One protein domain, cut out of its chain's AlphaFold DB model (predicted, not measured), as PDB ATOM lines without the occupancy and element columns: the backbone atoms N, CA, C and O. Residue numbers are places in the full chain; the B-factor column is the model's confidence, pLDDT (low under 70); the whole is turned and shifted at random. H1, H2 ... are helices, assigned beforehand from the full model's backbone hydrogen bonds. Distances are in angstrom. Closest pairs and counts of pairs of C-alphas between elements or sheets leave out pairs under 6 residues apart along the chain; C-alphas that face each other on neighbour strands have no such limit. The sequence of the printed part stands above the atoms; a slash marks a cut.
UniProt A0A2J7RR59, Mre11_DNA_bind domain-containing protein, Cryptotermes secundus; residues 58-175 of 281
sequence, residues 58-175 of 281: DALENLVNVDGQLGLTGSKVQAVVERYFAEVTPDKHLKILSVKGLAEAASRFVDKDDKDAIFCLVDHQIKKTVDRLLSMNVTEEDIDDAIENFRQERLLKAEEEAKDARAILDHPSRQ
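This is residues 58 to 175 of the 281 residues of the protein "Mre11_DNA_bind domain-containing protein" of Cryptotermes secundus (UniProt A0A2J7RR59). H3 lies between H2 and H6, and on its far sides the domain reaches out to H1 at one end and to a V of H4 and H5 at the other. H4, H5 and H6 make the sides of a triangle, and residues 68 to 74, of which 68 and 69 belong to H1, stick out. The 118 printed residues have seven named helices, H1 to H7 in order, and no named strand: all helix. The whole is only just compact, close to loose, with a radius of gyration of the C-alphas of 16.0 A and spans of 51 by 37 by 21 A.

H1, residues 58 to 69, touches H2, residues 77 to 87, with residues 59 to 64 alone; the closest C-alphas, of Leu 60 and Tyr 84, are 6.7 A apart. H2 and H3, residues 99 to 111, form a helical hairpin at a shallow tilt of 33 degrees, only just short of steep, with C-alphas 78 and 103 closest at 4.3 A. H3 and H4, residues 117 to 136, form another at 24 degrees, H4 touching with 117 to 121 alone; C-alphas 105 and 117 are closest at 5.3 A. H4 touches H5, residues 143 to 156, with 129 to 133 alone at a steep tilt of 63 degrees, C-alphas 133 and 146 closest at 7.2 A. H6, residues 158 to 170, touches H3, C-alphas 101 and 162 closest at 4.8 A, and H4, C-alphas 121 and 165 closest at 6.6 A. H7, residues 172 to 175, is close to H4 but not clearly touching, C-alphas 120 and 174 closest at 7.7 A. H1 to H6 have every O i to N i+4 pair within hydrogen-bond range; H7 is too short for one.

H1 begins at C-alpha 58 (26.404, 17.844, -39.235). H4 is the longest at 29.3 A, before H5 at 20.3 A. H7 ends at C-alpha 175 (-0.939, -1.898, -26.819).

The farthest C-alphas, of Gly 71 and Thr 139, are 52.0 A apart. The printed part has no cut; the link from H2 to H3 is long. Residues 58 to 75 and 172 to 175 have pLDDT under 70.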
ATOM      1  N   ASP A  58      25.139  17.364 -39.783       68.31
ATOM      2  CA  ASP A  58      26.404  17.844 -39.235       68.31
ATOM      3  C   ASP A  58      26.212  18.515 -37.865       68.31
ATOM      4  O   ASP A  58      27.020  18.322 -36.964       68.31
ATOM      5  N   ALA A  59      25.111  19.253 -37.656       67.81
ATOM      6  CA  ALA A  59      24.806  19.861 -36.359       67.81
ATOM      7  C   ALA A  59      24.464  18.800 -35.301       67.81
ATOM      8  O   ALA A  59      24.942  18.873 -34.172       67.81
ATOM      9  N   LEU A  60      23.686  17.778 -35.677       68.81
ATOM     10  CA  LEU A  60      23.363  16.666 -34.781       68.81
ATOM     11  C   LEU A  60      24.600  15.816 -34.456       68.81
ATOM     12  O   LEU A  60      24.793  15.425 -33.309       68.81
ATOM     13  N   GLU A  61      25.441  15.542 -35.451       69.06
ATOM     14  CA  GLU A  61      26.676  14.775 -35.287       69.06
ATOM     15  C   GLU A  61      27.678  15.527 -34.402       69.06
ATOM     16  O   GLU A  61      28.244  14.939 -33.483       69.06
ATOM     17  N   ASN A  62      27.815  16.843 -34.582       68.69
ATOM     18  CA  ASN A  62      28.611  17.684 -33.690       68.69
ATOM     19  C   ASN A  62      28.077  17.657 -32.253       68.69
ATOM     20  O   ASN A  62      28.867  17.508 -31.326       68.69
ATOM     21  N   LEU A  63      26.758  17.731 -32.053       66.31
ATOM     22  CA  LEU A  63      26.152  17.682 -30.720       66.31
ATOM     23  C   LEU A  63      26.445  16.351 -30.003       66.31
ATOM     24  O   LEU A  63      26.826  16.335 -28.834       66.31
ATOM     25  N   VAL A  64      26.324  15.234 -30.727       65.75
ATOM     26  CA  VAL A  64      26.611  13.887 -30.207       65.75
ATOM     27  C   VAL A  64      28.110  13.701 -29.931       65.75
ATOM     28  O   VAL A  64      28.480  13.122 -28.908       65.75
ATOM     29  N   ASN A  65      28.980  14.225 -30.797       62.12
ATOM     30  CA  ASN A  65      30.434  14.107 -30.660       62.12
ATOM     31  C   ASN A  65      31.006  14.999 -29.544       62.12
ATOM     32  O   ASN A  65      31.916  14.571 -28.830       62.12
ATOM     33  N   VAL A  66      30.461  16.206 -29.352       58.44
ATOM     34  CA  VAL A  66      30.832  17.117 -28.253       58.44
ATOM     35  C   VAL A  66      30.451  16.511 -26.899       58.44
ATOM     36  O   VAL A  66      31.263  16.519 -25.972       58.44
ATOM     37  N   ASP A  67      29.271  15.893 -26.795       53.22
ATOM     38  CA  ASP A  67      28.871  15.161 -25.587       53.22
ATOM     39  C   ASP A  67      29.713  13.893 -25.351       53.22
ATOM     40  O   ASP A  67      29.940  13.507 -24.203       53.22
ATOM     41  N   GLY A  68      30.255  13.291 -26.414       51.62
ATOM     42  CA  GLY A  68      31.228  12.200 -26.328       51.62
ATOM     43  C   GLY A  68      32.592  12.614 -25.751       51.62
ATOM     44  O   GLY A  68      33.254  11.793 -25.115       51.62
ATOM     45  N   GLN A  69      33.009  13.876 -25.918       44.50
ATOM     46  CA  GLN A  69      34.286  14.395 -25.401       44.50
ATOM     47  C   GLN A  69      34.190  14.994 -23.987       44.50
ATOM     48  O   GLN A  69      35.196  15.030 -23.280       44.50
ATOM     49  N   LEU A  70      33.002  15.419 -23.533       47.12
ATOM     50  CA  LEU A  70      32.822  16.064 -22.222       47.12
ATOM     51  C   LEU A  70      32.636  15.083 -21.047       47.12
ATOM     52  O   LEU A  70      32.350  15.504 -19.930       47.12
ATOM     53  N   GLY A  71      32.790  13.770 -21.248       42.47
ATOM     54  CA  GLY A  71      32.765  12.803 -20.142       42.47
ATOM     55  C   GLY A  71      31.436  12.732 -19.370       42.47
ATOM     56  O   GLY A  71      31.392  12.136 -18.291       42.47
ATOM     57  N   LEU A  72      30.336  13.277 -19.912       44.94
ATOM     58  CA  LEU A  72      28.988  13.011 -19.406       44.94
ATOM     59  C   LEU A  72      28.533  11.628 -19.885       44.94
ATOM     60  O   LEU A  72      27.753  11.448 -20.813       44.94
ATOM     61  N   THR A  73      29.072  10.630 -19.204       42.94
ATOM     62  CA  THR A  73      28.460   9.324 -18.967       42.94
ATOM     63  C   THR A  73      26.916   9.367 -19.024       42.94
ATOM     64  O   THR A  73      26.260   9.884 -18.127       42.94
ATOM     65  N   GLY A  74      26.311   8.797 -20.075       47.47
ATOM     66  CA  GLY A  74      24.872   8.491 -20.110       47.47
ATOM     67  C   GLY A  74      23.926   9.625 -20.529       47.47
ATOM     68  O   GLY A  74      22.911   9.837 -19.862       47.47
ATOM     69  N   SER A  75      24.207  10.328 -21.632       57.06
ATOM     70  CA  SER A  75      23.287  11.308 -22.233       57.06
ATOM     71  C   SER A  75      21.913  10.692 -22.506       57.06
ATOM     72  O   SER A  75      21.697  10.006 -23.503       57.06
ATOM     73  N   LYS A  76      20.964  10.945 -21.599       73.88
ATOM     74  CA  LYS A  76      19.550  10.618 -21.788       73.88
ATOM     75  C   LYS A  76      19.117  11.205 -23.127       73.88
ATOM     76  O   LYS A  76      19.312  12.400 -23.349       73.88
ATOM     77  N   VAL A  77      18.503  10.391 -23.987       81.88
ATOM     78  CA  VAL A  77      18.025  10.792 -25.328       81.88
ATOM     79  C   VAL A  77      17.225  12.098 -25.276       81.88
ATOM     80  O   VAL A  77      17.330  12.940 -26.164       81.88
ATOM     81  N   GLN A  78      16.506  12.313 -24.174       83.44
ATOM     82  CA  GLN A  78      15.804  13.550 -23.873       83.44
ATOM     83  C   GLN A  78      16.672  14.817 -23.992       83.44
ATOM     84  O   GLN A  78      16.258  15.778 -24.636       83.44
ATOM     85  N   ALA A  79      17.876  14.827 -23.413       83.44
ATOM     86  CA  ALA A  79      18.747  16.003 -23.398       83.44
ATOM     87  C   ALA A  79      19.290  16.344 -24.794       83.44
ATOM     88  O   ALA A  79      19.396  17.519 -25.142       83.44
ATOM     89  N   VAL A  80      19.577  15.324 -25.609       84.56
ATOM     90  CA  VAL A  80      20.056  15.492 -26.990       84.56
ATOM     91  C   VAL A  80      18.974  16.136 -27.855       84.56
ATOM     92  O   VAL A  80      19.239  17.101 -28.567       84.56
ATOM     93  N   VAL A  81      17.736  15.645 -27.747       85.56
ATOM     94  CA  VAL A  81      16.592  16.196 -28.487       85.56
ATOM     95  C   VAL A  81      16.335  17.649 -28.085       85.56
ATOM     96  O   VAL A  81      16.148  18.502 -28.949       85.56
ATOM     97  N   GLU A  82      16.357  17.952 -26.787       85.56
ATOM     98  CA  GLU A  82      16.130  19.314 -26.294       85.56
ATOM     99  C   GLU A  82      17.206  20.298 -26.765       85.56
ATOM    100  O   GLU A  82      16.866  21.393 -27.213       85.56
ATOM    101  N   ARG A  83      18.485  19.908 -26.715       84.69
ATOM    102  CA  ARG A  83      19.597  20.745 -27.182       84.69
ATOM    103  C   ARG A  83      19.564  20.970 -28.687       84.69
ATOM    104  O   ARG A  83      19.714  22.107 -29.120       84.69
ATOM    105  N   TYR A  84      19.273  19.927 -29.469       85.12
ATOM    106  CA  TYR A  84      19.130  20.060 -30.918       85.12
ATOM    107  C   TYR A  84      18.105  21.145 -31.268       85.12
ATOM    108  O   TYR A  84      18.412  22.073 -32.007       85.12
ATOM    109  N   PHE A  85      16.909  21.104 -30.677       84.81
ATOM    110  CA  PHE A  85      15.888  22.119 -30.956       84.81
ATOM    111  C   PHE A  85      16.162  23.492 -30.323       84.81
ATOM    112  O   PHE A  85      15.511  24.452 -30.719       84.81
ATOM    113  N   ALA A  86      17.103  23.604 -29.382       83.88
ATOM    114  CA  ALA A  86      17.552  24.892 -28.852       83.88
ATOM    115  C   ALA A  86      18.563  25.594 -29.780       83.88
ATOM    116  O   ALA A  86      18.592  26.821 -29.827       83.88
ATOM    117  N   GLU A  87      19.380  24.829 -30.511       81.06
ATOM    118  CA  GLU A  87      20.424  25.350 -31.413       81.06
ATOM    119  C   GLU A  87      19.951  25.509 -32.867       81.06
ATOM    120  O   GLU A  87      20.558  26.231 -33.659       81.06
ATOM    121  N   VAL A  88      18.859  24.839 -33.231       80.69
ATOM    122  CA  VAL A  88      18.280  24.868 -34.577       80.69
ATOM    123  C   VAL A  88      17.679  26.238 -34.915       80.69
ATOM    124  O   VAL A  88      17.149  26.945 -34.064       80.69
ATOM    125  N   THR A  89      17.718  26.616 -36.196       74.94
ATOM    126  CA  THR A  89      17.143  27.878 -36.688       74.94
ATOM    127  C   THR A  89      15.618  27.962 -36.485       74.94
ATOM    128  O   THR A  89      14.927  26.938 -36.556       74.94
ATOM    129  N   PRO A  90      15.042  29.169 -36.275       73.62
ATOM    130  CA  PRO A  90      13.596  29.375 -36.077       73.62
ATOM    131  C   PRO A  90      12.738  28.735 -37.178       73.62
ATOM    132  O   PRO A  90      11.716  28.120 -36.888       73.62
ATOM    133  N   ASP A  91      13.209  28.766 -38.426       73.69
ATOM    134  CA  ASP A  91      12.507  28.208 -39.592       73.69
ATOM    135  C   ASP A  91      12.318  26.685 -39.535       73.69
ATOM    136  O   ASP A  91      11.434  26.127 -40.189       73.69
ATOM    137  N   LYS A  92      13.163  25.998 -38.760       74.62
ATOM    138  CA  LYS A  92      13.156  24.542 -38.583       74.62
ATOM    139  C   LYS A  92      12.518  24.110 -37.259       74.62
ATOM    140  O   LYS A  92      12.525  22.920 -36.939       74.62
ATOM    141  N   HIS A  93      11.956  25.043 -36.489       81.62
ATOM    142  CA  HIS A  93      11.258  24.704 -35.254       81.62
ATOM    143  C   HIS A  93       9.961  23.932 -35.515       81.62
ATOM    144  O   HIS A  93       9.280  24.081 -36.534       81.62
ATOM    145  N   LEU A  94       9.599  23.098 -34.543       86.12
ATOM    146  CA  LEU A  94       8.355  22.342 -34.565       86.12
ATOM    147  C   LEU A  94       7.171  23.288 -34.329       86.12
ATOM    148  O   LEU A  94       7.115  23.968 -33.307       86.12
ATOM    149  N   LYS A  95       6.208  23.302 -35.257       86.62
ATOM    150  CA  LYS A  95       4.978  24.106 -35.126       86.62
ATOM    151  C   LYS A  95       3.933  23.432 -34.239       86.62
ATOM    152  O   LYS A  95       3.422  24.022 -33.300       86.62
ATOM    153  N   ILE A  96       3.630  22.169 -34.543       89.31
ATOM    154  CA  ILE A  96       2.564  21.404 -33.877       89.31
ATOM    155  C   ILE A  96       3.120  20.524 -32.762       89.31
ATOM    156  O   ILE A  96       2.401  20.207 -31.825       89.31
ATOM    157  N   LEU A  97       4.375  20.086 -32.844       89.69
ATOM    158  CA  LEU A  97       4.905  19.112 -31.896       89.69
ATOM    159  C   LEU A  97       5.664  19.796 -30.746       89.69
ATOM    160  O   LEU A  97       6.518  20.641 -30.990       89.69
ATOM    161  N   SER A  98       5.393  19.414 -29.497       89.75
ATOM    162  CA  SER A  98       6.161  19.882 -28.334       89.75
ATOM    163  C   SER A  98       7.497  19.146 -28.241       89.75
ATOM    164  O   SER A  98       7.526  17.913 -28.236       89.75
ATOM    165  N   VAL A  99       8.590  19.905 -28.103       89.69
ATOM    166  CA  VAL A  99       9.958  19.378 -27.945       89.69
ATOM    167  C   VAL A  99      10.061  18.484 -26.709       89.69
ATOM    168  O   VAL A  99      10.577  17.375 -26.800       89.69
ATOM    169  N   LYS A 100       9.501  18.916 -25.570       89.81
ATOM    170  CA  LYS A 100       9.507  18.139 -24.319       89.81
ATOM    171  C   LYS A 100       8.740  16.825 -24.458       89.81
ATOM    172  O   LYS A 100       9.226  15.783 -24.035       89.81
ATOM    173  N   GLY A 101       7.572  16.859 -25.101       90.12
ATOM    174  CA  GLY A 101       6.796  15.647 -25.369       90.12
ATOM    175  C   GLY A 101       7.538  14.681 -26.297       90.12
ATOM    176  O   GLY A 101       7.559  13.477 -26.044       90.12
ATOM    177  N   LEU A 102       8.189  15.205 -27.342       91.56
ATOM    178  CA  LEU A 102       9.005  14.409 -28.261       91.56
ATOM    179  C   LEU A 102      10.195  13.763 -27.544       91.56
ATOM    180  O   LEU A 102      10.471  12.589 -27.773       91.56
ATOM    181  N   ALA A 103      10.863  14.503 -26.663       90.69
ATOM    182  CA  ALA A 103      12.002  14.021 -25.897       90.69
ATOM    183  C   ALA A 103      11.626  12.820 -24.999       90.69
ATOM    184  O   ALA A 103      12.353  11.827 -24.953       90.69
ATOM    185  N   GLU A 104      10.442  12.855 -24.378       91.00
ATOM    186  CA  GLU A 104       9.881  11.734 -23.607       91.00
ATOM    187  C   GLU A 104       9.546  10.519 -24.486       91.00
ATOM    188  O   GLU A 104       9.872   9.382 -24.134       91.00
ATOM    189  N   ALA A 105       8.920  10.730 -25.648       92.12
ATOM    190  CA  ALA A 105       8.623   9.634 -26.572       92.12
ATOM    191  C   ALA A 105       9.894   9.003 -27.155       92.12
ATOM    192  O   ALA A 105       9.955   7.781 -27.277       92.12
ATOM    193  N   ALA A 106      10.910   9.808 -27.466       91.12
ATOM    194  CA  ALA A 106      12.199   9.328 -27.951       91.12
ATOM    195  C   ALA A 106      12.936   8.507 -26.882       91.12
ATOM    196  O   ALA A 106      13.439   7.431 -27.193       91.12
ATOM    197  N   SER A 107      12.925   8.955 -25.618       90.06
ATOM    198  CA  SER A 107      13.469   8.163 -24.506       90.06
ATOM    199  C   SER A 107      12.771   6.808 -24.416       90.06
ATOM    200  O   SER A 107      13.432   5.784 -24.385       90.06
ATOM    201  N   ARG A 108      11.433   6.757 -24.484       89.50
ATOM    202  CA  ARG A 108      10.704   5.475 -24.431       89.50
ATOM    203  C   ARG A 108      10.955   4.563 -25.622       89.50
ATOM    204  O   ARG A 108      11.002   3.351 -25.438       89.50
ATOM    205  N   PHE A 109      11.087   5.130 -26.815       90.19
ATOM    206  CA  PHE A 109      11.417   4.367 -28.012       90.19
ATOM    207  C   PHE A 109      12.753   3.632 -27.842       90.19
ATOM    208  O   PHE A 109      12.843   2.458 -28.172       90.19
ATOM    209  N   VAL A 110      13.764   4.306 -27.282       89.38
ATOM    210  CA  VAL A 110      15.105   3.732 -27.094       89.38
ATOM    211  C   VAL A 110      15.181   2.856 -25.841       89.38
ATOM    212  O   VAL A 110      15.634   1.719 -25.917       89.38
ATOM    213  N   ASP A 111      14.701   3.349 -24.699       88.19
ATOM    214  CA  ASP A 111      14.855   2.689 -23.398       88.19
ATOM    215  C   ASP A 111      13.933   1.471 -23.238       88.19
ATOM    216  O   ASP A 111      14.276   0.519 -22.536       88.19
ATOM    217  N   LYS A 112      12.735   1.509 -23.840       88.38
ATOM    218  CA  LYS A 112      11.698   0.467 -23.698       88.38
ATOM    219  C   LYS A 112      11.404  -0.291 -25.001       88.38
ATOM    220  O   LYS A 112      10.466  -1.085 -25.006       88.38
ATOM    221  N   ASP A 113      12.154  -0.040 -26.079       87.00
ATOM    222  CA  ASP A 113      11.925  -0.583 -27.438       87.00
ATOM    223  C   ASP A 113      10.463  -0.432 -27.921       87.00
ATOM    224  O   ASP A 113       9.898  -1.271 -28.629       87.00
ATOM    225  N   ASP A 114       9.800   0.650 -27.498       89.38
ATOM    226  CA  ASP A 114       8.408   0.924 -27.852       89.38
ATOM    227  C   ASP A 114       8.341   1.592 -29.230       89.38
ATOM    228  O   ASP A 114       8.430   2.813 -29.359       89.38
ATOM    229  N   LYS A 115       8.170   0.787 -30.281       89.69
ATOM    230  CA  LYS A 115       8.132   1.260 -31.679       89.69
ATOM    231  C   LYS A 115       6.965   2.196 -31.978       89.69
ATOM    232  O   LYS A 115       7.076   3.058 -32.850       89.69
ATOM    233  N   ASP A 116       5.879   2.070 -31.222       88.19
ATOM    234  CA  ASP A 116       4.695   2.904 -31.388       88.19
ATOM    235  C   ASP A 116       4.824   4.228 -30.610       88.19
ATOM    236  O   ASP A 116       3.985   5.117 -30.805       88.19
ATOM    237  N   ALA A 117       5.869   4.387 -29.767       90.12
ATOM    238  CA  ALA A 117       6.181   5.545 -28.908       90.12
ATOM    239  C   ALA A 117       5.895   6.889 -29.577       90.12
ATOM    240  O   ALA A 117       5.066   7.679 -29.114       90.12
ATOM    241  N   ILE A 118       6.569   7.115 -30.693       91.62
ATOM    242  CA  ILE A 118       6.542   8.384 -31.409       91.62
ATOM    243  C   ILE A 118       5.210   8.549 -32.142       91.62
ATOM    244  O   ILE A 118       4.624   9.629 -32.111       91.62
ATOM    245  N   PHE A 119       4.688   7.475 -32.739       90.12
ATOM    246  CA  PHE A 119       3.450   7.524 -33.512       90.12
ATOM    247  C   PHE A 119       2.255   7.961 -32.657       90.12
ATOM    248  O   PHE A 119       1.558   8.910 -33.015       90.12
ATOM    249  N   CYS A 120       2.045   7.346 -31.486       89.69
ATOM    250  CA  CYS A 120       0.902   7.732 -30.651       89.69
ATOM    251  C   CYS A 120       1.042   9.144 -30.073       89.69
ATOM    252  O   CYS A 120       0.029   9.815 -29.885       89.69
ATOM    253  N   LEU A 121       2.270   9.610 -29.814       91.88
ATOM    254  CA  LEU A 121       2.492  10.996 -29.405       91.88
ATOM    255  C   LEU A 121       2.067  11.962 -30.518       91.88
ATOM    256  O   LEU A 121       1.351  12.924 -30.248       91.88
ATOM    257  N   VAL A 122       2.501  11.708 -31.754       91.88
ATOM    258  CA  VAL A 122       2.164  12.544 -32.914       91.88
ATOM    259  C   VAL A 122       0.650  12.587 -33.114       91.88
ATOM    260  O   VAL A 122       0.079  13.675 -33.186       91.88
ATOM    261  N   ASP A 123      -0.012  11.430 -33.107       91.12
ATOM    262  CA  ASP A 123      -1.469  11.337 -33.236       91.12
ATOM    263  C   ASP A 123      -2.204  12.112 -32.137       91.12
ATOM    264  O   ASP A 123      -3.190  12.799 -32.413       91.12
ATOM    265  N   HIS A 124      -1.736  12.019 -30.889       90.94
ATOM    266  CA  HIS A 124      -2.328  12.761 -29.778       90.94
ATOM    267  C   HIS A 124      -2.165  14.268 -29.946       90.94
ATOM    268  O   HIS A 124      -3.131  15.011 -29.796       90.94
ATOM    269  N   GLN A 125      -0.964  14.732 -30.289       90.94
ATOM    270  CA  GLN A 125      -0.706  16.165 -30.418       90.94
ATOM    271  C   GLN A 125      -1.450  16.781 -31.607       90.94
ATOM    272  O   GLN A 125      -1.939  17.909 -31.500       90.94
ATOM    273  N   ILE A 126      -1.618  16.032 -32.703       91.56
ATOM    274  CA  ILE A 126      -2.470  16.449 -33.824       91.56
ATOM    275  C   ILE A 126      -3.923  16.565 -33.362       91.56
ATOM    276  O   ILE A 126      -4.527  17.615 -33.564       91.56
ATOM    277  N   LYS A 127      -4.475  15.539 -32.699       91.06
ATOM    278  CA  LYS A 127      -5.856  15.573 -32.183       91.06
ATOM    279  C   LYS A 127      -6.075  16.744 -31.232       91.06
ATOM    280  O   LYS A 127      -6.983  17.530 -31.456       91.06
ATOM    281  N   LYS A 128      -5.177  16.937 -30.264       90.69
ATOM    282  CA  LYS A 128      -5.220  18.052 -29.305       90.69
ATOM    283  C   LYS A 128      -5.228  19.415 -30.004       90.69
ATOM    284  O   LYS A 128      -5.978  20.305 -29.611       90.69
ATOM    285  N   THR A 129      -4.420  19.571 -31.054       89.88
ATOM    286  CA  THR A 129      -4.380  20.805 -31.854       89.88
ATOM    287  C   THR A 129      -5.679  21.002 -32.632       89.88
ATOM    288  O   THR A 129      -6.255  22.085 -32.594       89.88
ATOM    289  N   VAL A 130      -6.183  19.957 -33.290       89.44
ATOM    290  CA  VAL A 130      -7.447  20.008 -34.041       89.44
ATOM    291  C   VAL A 130      -8.624  20.324 -33.118       89.44
ATOM    292  O   VAL A 130      -9.406  21.215 -33.431       89.44
ATOM    293  N   ASP A 131      -8.719  19.673 -31.961       90.25
ATOM    294  CA  ASP A 131      -9.775  19.918 -30.975       90.25
ATOM    295  C   ASP A 131      -9.729  21.364 -30.464       90.25
ATOM    296  O   ASP A 131     -10.766  22.015 -30.310       90.25
ATOM    297  N   ARG A 132      -8.522  21.914 -30.275       88.44
ATOM    298  CA  ARG A 132      -8.340  23.318 -29.903       88.44
ATOM    299  C   ARG A 132      -8.820  24.259 -31.007       88.44
ATOM    300  O   ARG A 132      -9.599  25.164 -30.712       88.44
ATOM    301  N   LEU A 133      -8.435  24.026 -32.260       87.50
ATOM    302  CA  LEU A 133      -8.893  24.827 -33.403       87.50
ATOM    303  C   LEU A 133     -10.417  24.745 -33.584       87.50
ATOM    304  O   LEU A 133     -11.078  25.768 -33.768       87.50
ATOM    305  N   LEU A 134     -10.996  23.550 -33.429       87.75
ATOM    306  CA  LEU A 134     -12.444  23.339 -33.458       87.75
ATOM    307  C   LEU A 134     -13.146  24.069 -32.312       87.75
ATOM    308  O   LEU A 134     -14.233  24.608 -32.516       87.75
ATOM    309  N   SER A 135     -12.558  24.116 -31.113       87.62
ATOM    310  CA  SER A 135     -13.129  24.858 -29.980       87.62
ATOM    311  C   SER A 135     -13.167  26.370 -30.229       87.62
ATOM    312  O   SER A 135     -14.120  27.021 -29.808       87.62
ATOM    313  N   MET A 136     -12.187  26.901 -30.970       80.56
ATOM    314  CA  MET A 136     -12.019  28.334 -31.235       80.56
ATOM    315  C   MET A 136     -12.785  28.847 -32.468       80.56
ATOM    316  O   MET A 136     -12.848  30.056 -32.648       80.56
ATOM    317  N   ASN A 137     -13.406  27.973 -33.278       77.38
ATOM    318  CA  ASN A 137     -14.147  28.357 -34.497       77.38
ATOM    319  C   ASN A 137     -13.341  29.250 -35.457       77.38
ATOM    320  O   ASN A 137     -13.853  30.240 -35.972       77.38
ATOM    321  N   VAL A 138     -12.075  28.905 -35.680       79.69
ATOM    322  CA  VAL A 138     -11.178  29.686 -36.542       79.69
ATOM    323  C   VAL A 138     -11.643  29.602 -38.006       79.69
ATOM    324  O   VAL A 138     -12.164  28.567 -38.439       79.69
ATOM    325  N   THR A 139     -11.499  30.697 -38.750       81.12
ATOM    326  CA  THR A 139     -11.725  30.766 -40.204       81.12
ATOM    327  C   THR A 139     -10.555  30.115 -40.952       81.12
ATOM    328  O   THR A 139      -9.503  29.882 -40.365       81.12
ATOM    329  N   GLU A 140     -10.704  29.800 -42.242       76.69
ATOM    330  CA  GLU A 140      -9.615  29.181 -43.023       76.69
ATOM    331  C   GLU A 140      -8.368  30.074 -43.159       76.69
ATOM    332  O   GLU A 140      -7.261  29.558 -43.301       76.69
ATOM    333  N   GLU A 141      -8.538  31.394 -43.083       79.69
ATOM    334  CA  GLU A 141      -7.465  32.382 -43.252       79.69
ATOM    335  C   GLU A 141      -6.613  32.541 -41.978       79.69
ATOM    336  O   GLU A 141      -5.409  32.763 -42.077       79.69
ATOM    337  N   ASP A 142      -7.197  32.318 -40.794       86.19
ATOM    338  CA  ASP A 142      -6.550  32.554 -39.490       86.19
ATOM    339  C   ASP A 142      -5.948  31.277 -38.856       86.19
ATOM    340  O   ASP A 142      -5.509  31.276 -37.700       86.19
ATOM    341  N   ILE A 143      -5.947  30.147 -39.577       86.12
ATOM    342  CA  ILE A 143      -5.507  28.844 -39.038       86.12
ATOM    343  C   ILE A 143      -4.038  28.878 -38.619       86.12
ATOM    344  O   ILE A 143      -3.692  28.367 -37.551       86.12
ATOM    345  N   ASP A 144      -3.177  29.456 -39.456       86.88
ATOM    346  CA  ASP A 144      -1.736  29.475 -39.209       86.88
ATOM    347  C   ASP A 144      -1.397  30.291 -37.954       86.88
ATOM    348  O   ASP A 144      -0.616  29.832 -37.112       86.88
ATOM    349  N   ASP A 145      -2.062  31.430 -37.761       87.94
ATOM    350  CA  ASP A 145      -1.903  32.277 -36.576       87.94
ATOM    351  C   ASP A 145      -2.436  31.586 -35.313       87.94
ATOM    352  O   ASP A 145      -1.811  31.624 -34.249       87.94
ATOM    353  N   ALA A 146      -3.565  30.879 -35.419       86.94
ATOM    354  CA  ALA A 146      -4.113  30.105 -34.310       86.94
ATOM    355  C   ALA A 146      -3.189  28.949 -33.883       86.94
ATOM    356  O   ALA A 146      -3.053  28.677 -32.684       86.94
ATOM    357  N   ILE A 147      -2.531  28.281 -34.839       88.81
ATOM    358  CA  ILE A 147      -1.537  27.235 -34.554       88.81
ATOM    359  C   ILE A 147      -0.315  27.835 -33.856       88.81
ATOM    360  O   ILE A 147       0.167  27.259 -32.879       88.81
ATOM    361  N   GLU A 148       0.171  28.989 -34.313       88.44
ATOM    362  CA  GLU A 148       1.331  29.650 -33.711       88.44
ATOM    363  C   GLU A 148       1.041  30.126 -32.279       88.44
ATOM    364  O   GLU A 148       1.834  29.883 -31.366       88.44
ATOM    365  N   ASN A 149      -0.143  30.690 -32.033       88.69
ATOM    366  CA  ASN A 149      -0.586  31.053 -30.685       88.69
ATOM    367  C   ASN A 149      -0.668  29.826 -29.763       88.69
ATOM    368  O   ASN A 149      -0.213  29.860 -28.616       88.69
ATOM    369  N   PHE A 150      -1.194  28.707 -30.269       88.50
ATOM    370  CA  PHE A 150      -1.252  27.463 -29.504       88.50
ATOM    371  C   PHE A 150       0.142  26.888 -29.216       88.50
ATOM    372  O   PHE A 150       0.387  26.353 -28.131       88.50
ATOM    373  N   ARG A 151       1.086  27.034 -30.152       88.56
ATOM    374  CA  ARG A 151       2.491  26.666 -29.946       88.56
ATOM    375  C   ARG A 151       3.108  27.460 -28.797       88.56
ATOM    376  O   ARG A 151       3.752  26.864 -27.933       88.56
ATOM    377  N   GLN A 152       2.891  28.774 -28.760       87.56
ATOM    378  CA  GLN A 152       3.387  29.636 -27.683       87.56
ATOM    379  C   GLN A 152       2.781  29.257 -26.325       87.56
ATOM    380  O   GLN A 152       3.514  29.124 -25.345       87.56
ATOM    381  N   GLU A 153       1.472  28.981 -26.271       87.31
ATOM    382  CA  GLU A 153       0.807  28.505 -25.049       87.31
ATOM    383  C   GLU A 153       1.453  27.209 -24.523       87.31
ATOM    384  O   GLU A 153       1.729  27.073 -23.328       87.31
ATOM    385  N   ARG A 154       1.752  26.266 -25.421       87.12
ATOM    386  CA  ARG A 154       2.391  24.989 -25.068       87.12
ATOM    387  C   ARG A 154       3.852  25.132 -24.667       87.12
ATOM    388  O   ARG A 154       4.324  24.340 -23.855       87.12
ATOM    389  N   LEU A 155       4.558  26.125 -25.203       85.19
ATOM    390  CA  LEU A 155       5.925  26.427 -24.790       85.19
ATOM    391  C   LEU A 155       5.964  26.946 -23.346       85.19
ATOM    392  O   LEU A 155       6.842  26.552 -22.584       85.19
ATOM    393  N   LEU A 156       4.981  27.757 -22.942       86.81
ATOM    394  CA  LEU A 156       4.827  28.188 -21.547       86.81
ATOM    395  C   LEU A 156       4.438  27.018 -20.628       86.81
ATOM    396  O   LEU A 156       4.929  26.916 -19.508       86.81
ATOM    397  N   LYS A 157       3.598  26.099 -21.118       88.75
ATOM    398  CA  LYS A 157       3.140  24.894 -20.401       88.75
ATOM    399  C   LYS A 157       3.991  23.652 -20.702       88.75
ATOM    400  O   LYS A 157       3.491  22.525 -20.717       88.75
ATOM    401  N   ALA A 158       5.291  23.833 -20.928       84.81
ATOM    402  CA  ALA A 158       6.179  22.762 -21.385       84.81
ATOM    403  C   ALA A 158       6.238  21.551 -20.430       84.81
ATOM    404  O   ALA A 158       6.350  20.408 -20.878       84.81
ATOM    405  N   GLU A 159       6.132  21.774 -19.117       85.25
ATOM    406  CA  GLU A 159       6.102  20.689 -18.127       85.25
ATOM    407  C   GLU A 159       4.799  19.883 -18.159       85.25
ATOM    408  O   GLU A 159       4.816  18.663 -17.981       85.25
ATOM    409  N   GLU A 160       3.663  20.545 -18.390       87.75
ATOM    410  CA  GLU A 160       2.371  19.870 -18.529       87.75
ATOM    411  C   GLU A 160       2.357  19.003 -19.784       87.75
ATOM    412  O   GLU A 160       1.891  17.869 -19.743       87.75
ATOM    413  N   GLU A 161       2.953  19.488 -20.872       87.56
ATOM    414  CA  GLU A 161       3.124  18.731 -22.112       87.56
ATOM    415  C   GLU A 161       3.994  17.481 -21.929       87.56
ATOM    416  O   GLU A 161       3.692  16.432 -22.499       87.56
ATOM    417  N   ALA A 162       5.041  17.554 -21.102       85.88
ATOM    418  CA  ALA A 162       5.842  16.380 -20.753       85.88
ATOM    419  C   ALA A 162       5.032  15.359 -19.935       85.88
ATOM    420  O   ALA A 162       5.116  14.153 -20.178       85.88
ATOM    421  N   LYS A 163       4.219  15.826 -18.979       87.75
ATOM    422  CA  LYS A 163       3.343  14.962 -18.167       87.75
ATOM    423  C   LYS A 163       2.238  14.320 -19.008       87.75
ATOM    424  O   LYS A 163       2.015  13.120 -18.875       87.75
ATOM    425  N   ASP A 164       1.602  15.089 -19.888       89.12
ATOM    426  CA  ASP A 164       0.590  14.620 -20.842       89.12
ATOM    427  C   ASP A 164       1.189  13.535 -21.745       89.12
ATOM    428  O   ASP A 164       0.684  12.413 -21.790       89.12
ATOM    429  N   ALA A 165       2.357  13.807 -22.347       87.56
ATOM    430  CA  ALA A 165       3.108  12.829 -23.134       87.56
ATOM    431  C   ALA A 165       3.362  11.537 -22.344       87.56
ATOM    432  O   ALA A 165       3.048  10.450 -22.827       87.56
ATOM    433  N   ARG A 166       3.864  11.629 -21.106       87.94
ATOM    434  CA  ARG A 166       4.088  10.446 -20.263       87.94
ATOM    435  C   ARG A 166       2.805   9.661 -20.016       87.94
ATOM    436  O   ARG A 166       2.849   8.442 -20.166       87.94
ATOM    437  N   ALA A 167       1.703  10.339 -19.699       89.31
ATOM    438  CA  ALA A 167       0.414   9.718 -19.410       89.31
ATOM    439  C   ALA A 167      -0.130   8.930 -20.610       89.31
ATOM    440  O   ALA A 167      -0.549   7.785 -20.455       89.31
ATOM    441  N   ILE A 168      -0.058   9.496 -21.818       88.25
ATOM    442  CA  ILE A 168      -0.511   8.821 -23.048       88.25
ATOM    443  C   ILE A 168       0.368   7.614 -23.352       88.25
ATOM    444  O   ILE A 168      -0.128   6.550 -23.722       88.25
ATOM    445  N   LEU A 169       1.682   7.777 -23.198       85.38
ATOM    446  CA  LEU A 169       2.642   6.720 -23.480       85.38
ATOM    447  C   LEU A 169       2.548   5.575 -22.450       85.38
ATOM    448  O   LEU A 169       2.908   4.448 -22.780       85.38
ATOM    449  N   ASP A 170       2.116   5.844 -21.210       85.94
ATOM    450  CA  ASP A 170       1.863   4.829 -20.167       85.94
ATOM    451  C   ASP A 170       0.468   4.201 -20.276       85.94
ATOM    452  O   ASP A 170       0.184   3.203 -19.612       85.94
ATOM    453  N   HIS A 171      -0.416   4.760 -21.105       82.81
ATOM    454  CA  HIS A 171      -1.803   4.330 -21.148       82.81
ATOM    455  C   HIS A 171      -1.940   2.925 -21.779       82.81
ATOM    456  O   HIS A 171      -1.573   2.718 -22.941       82.81
ATOM    457  N   PRO A 172      -2.549   1.943 -21.082       65.19
ATOM    458  CA  PRO A 172      -2.574   0.539 -21.512       65.19
ATOM    459  C   PRO A 172      -3.370   0.297 -22.806       65.19
ATOM    460  O   PRO A 172      -3.105  -0.662 -23.530       65.19
ATOM    461  N   SER A 173      -4.301   1.195 -23.164       66.31
ATOM    462  CA  SER A 173      -5.044   1.129 -24.439       66.31
ATOM    463  C   SER A 173      -4.143   1.213 -25.679       66.31
ATOM    464  O   SER A 173      -4.581   0.852 -26.776       66.31
ATOM    465  N   ARG A 174      -2.902   1.683 -25.527       65.25
ATOM    466  CA  ARG A 174      -1.942   1.823 -26.619       65.25
ATOM    467  C   ARG A 174      -1.493   0.480 -27.204       65.25
ATOM    468  O   ARG A 174      -1.300   0.374 -28.409       65.25
ATOM    469  N   GLN A 175      -1.414  -0.572 -26.387       56.41
ATOM    470  CA  GLN A 175      -0.939  -1.898 -26.819       56.41
ATOM    471  C   GLN A 175      -1.834  -2.576 -27.877       56.41
ATOM    472  O   GLN A 175      -1.503  -3.639 -28.399       56.41
TER     473      GLN A 175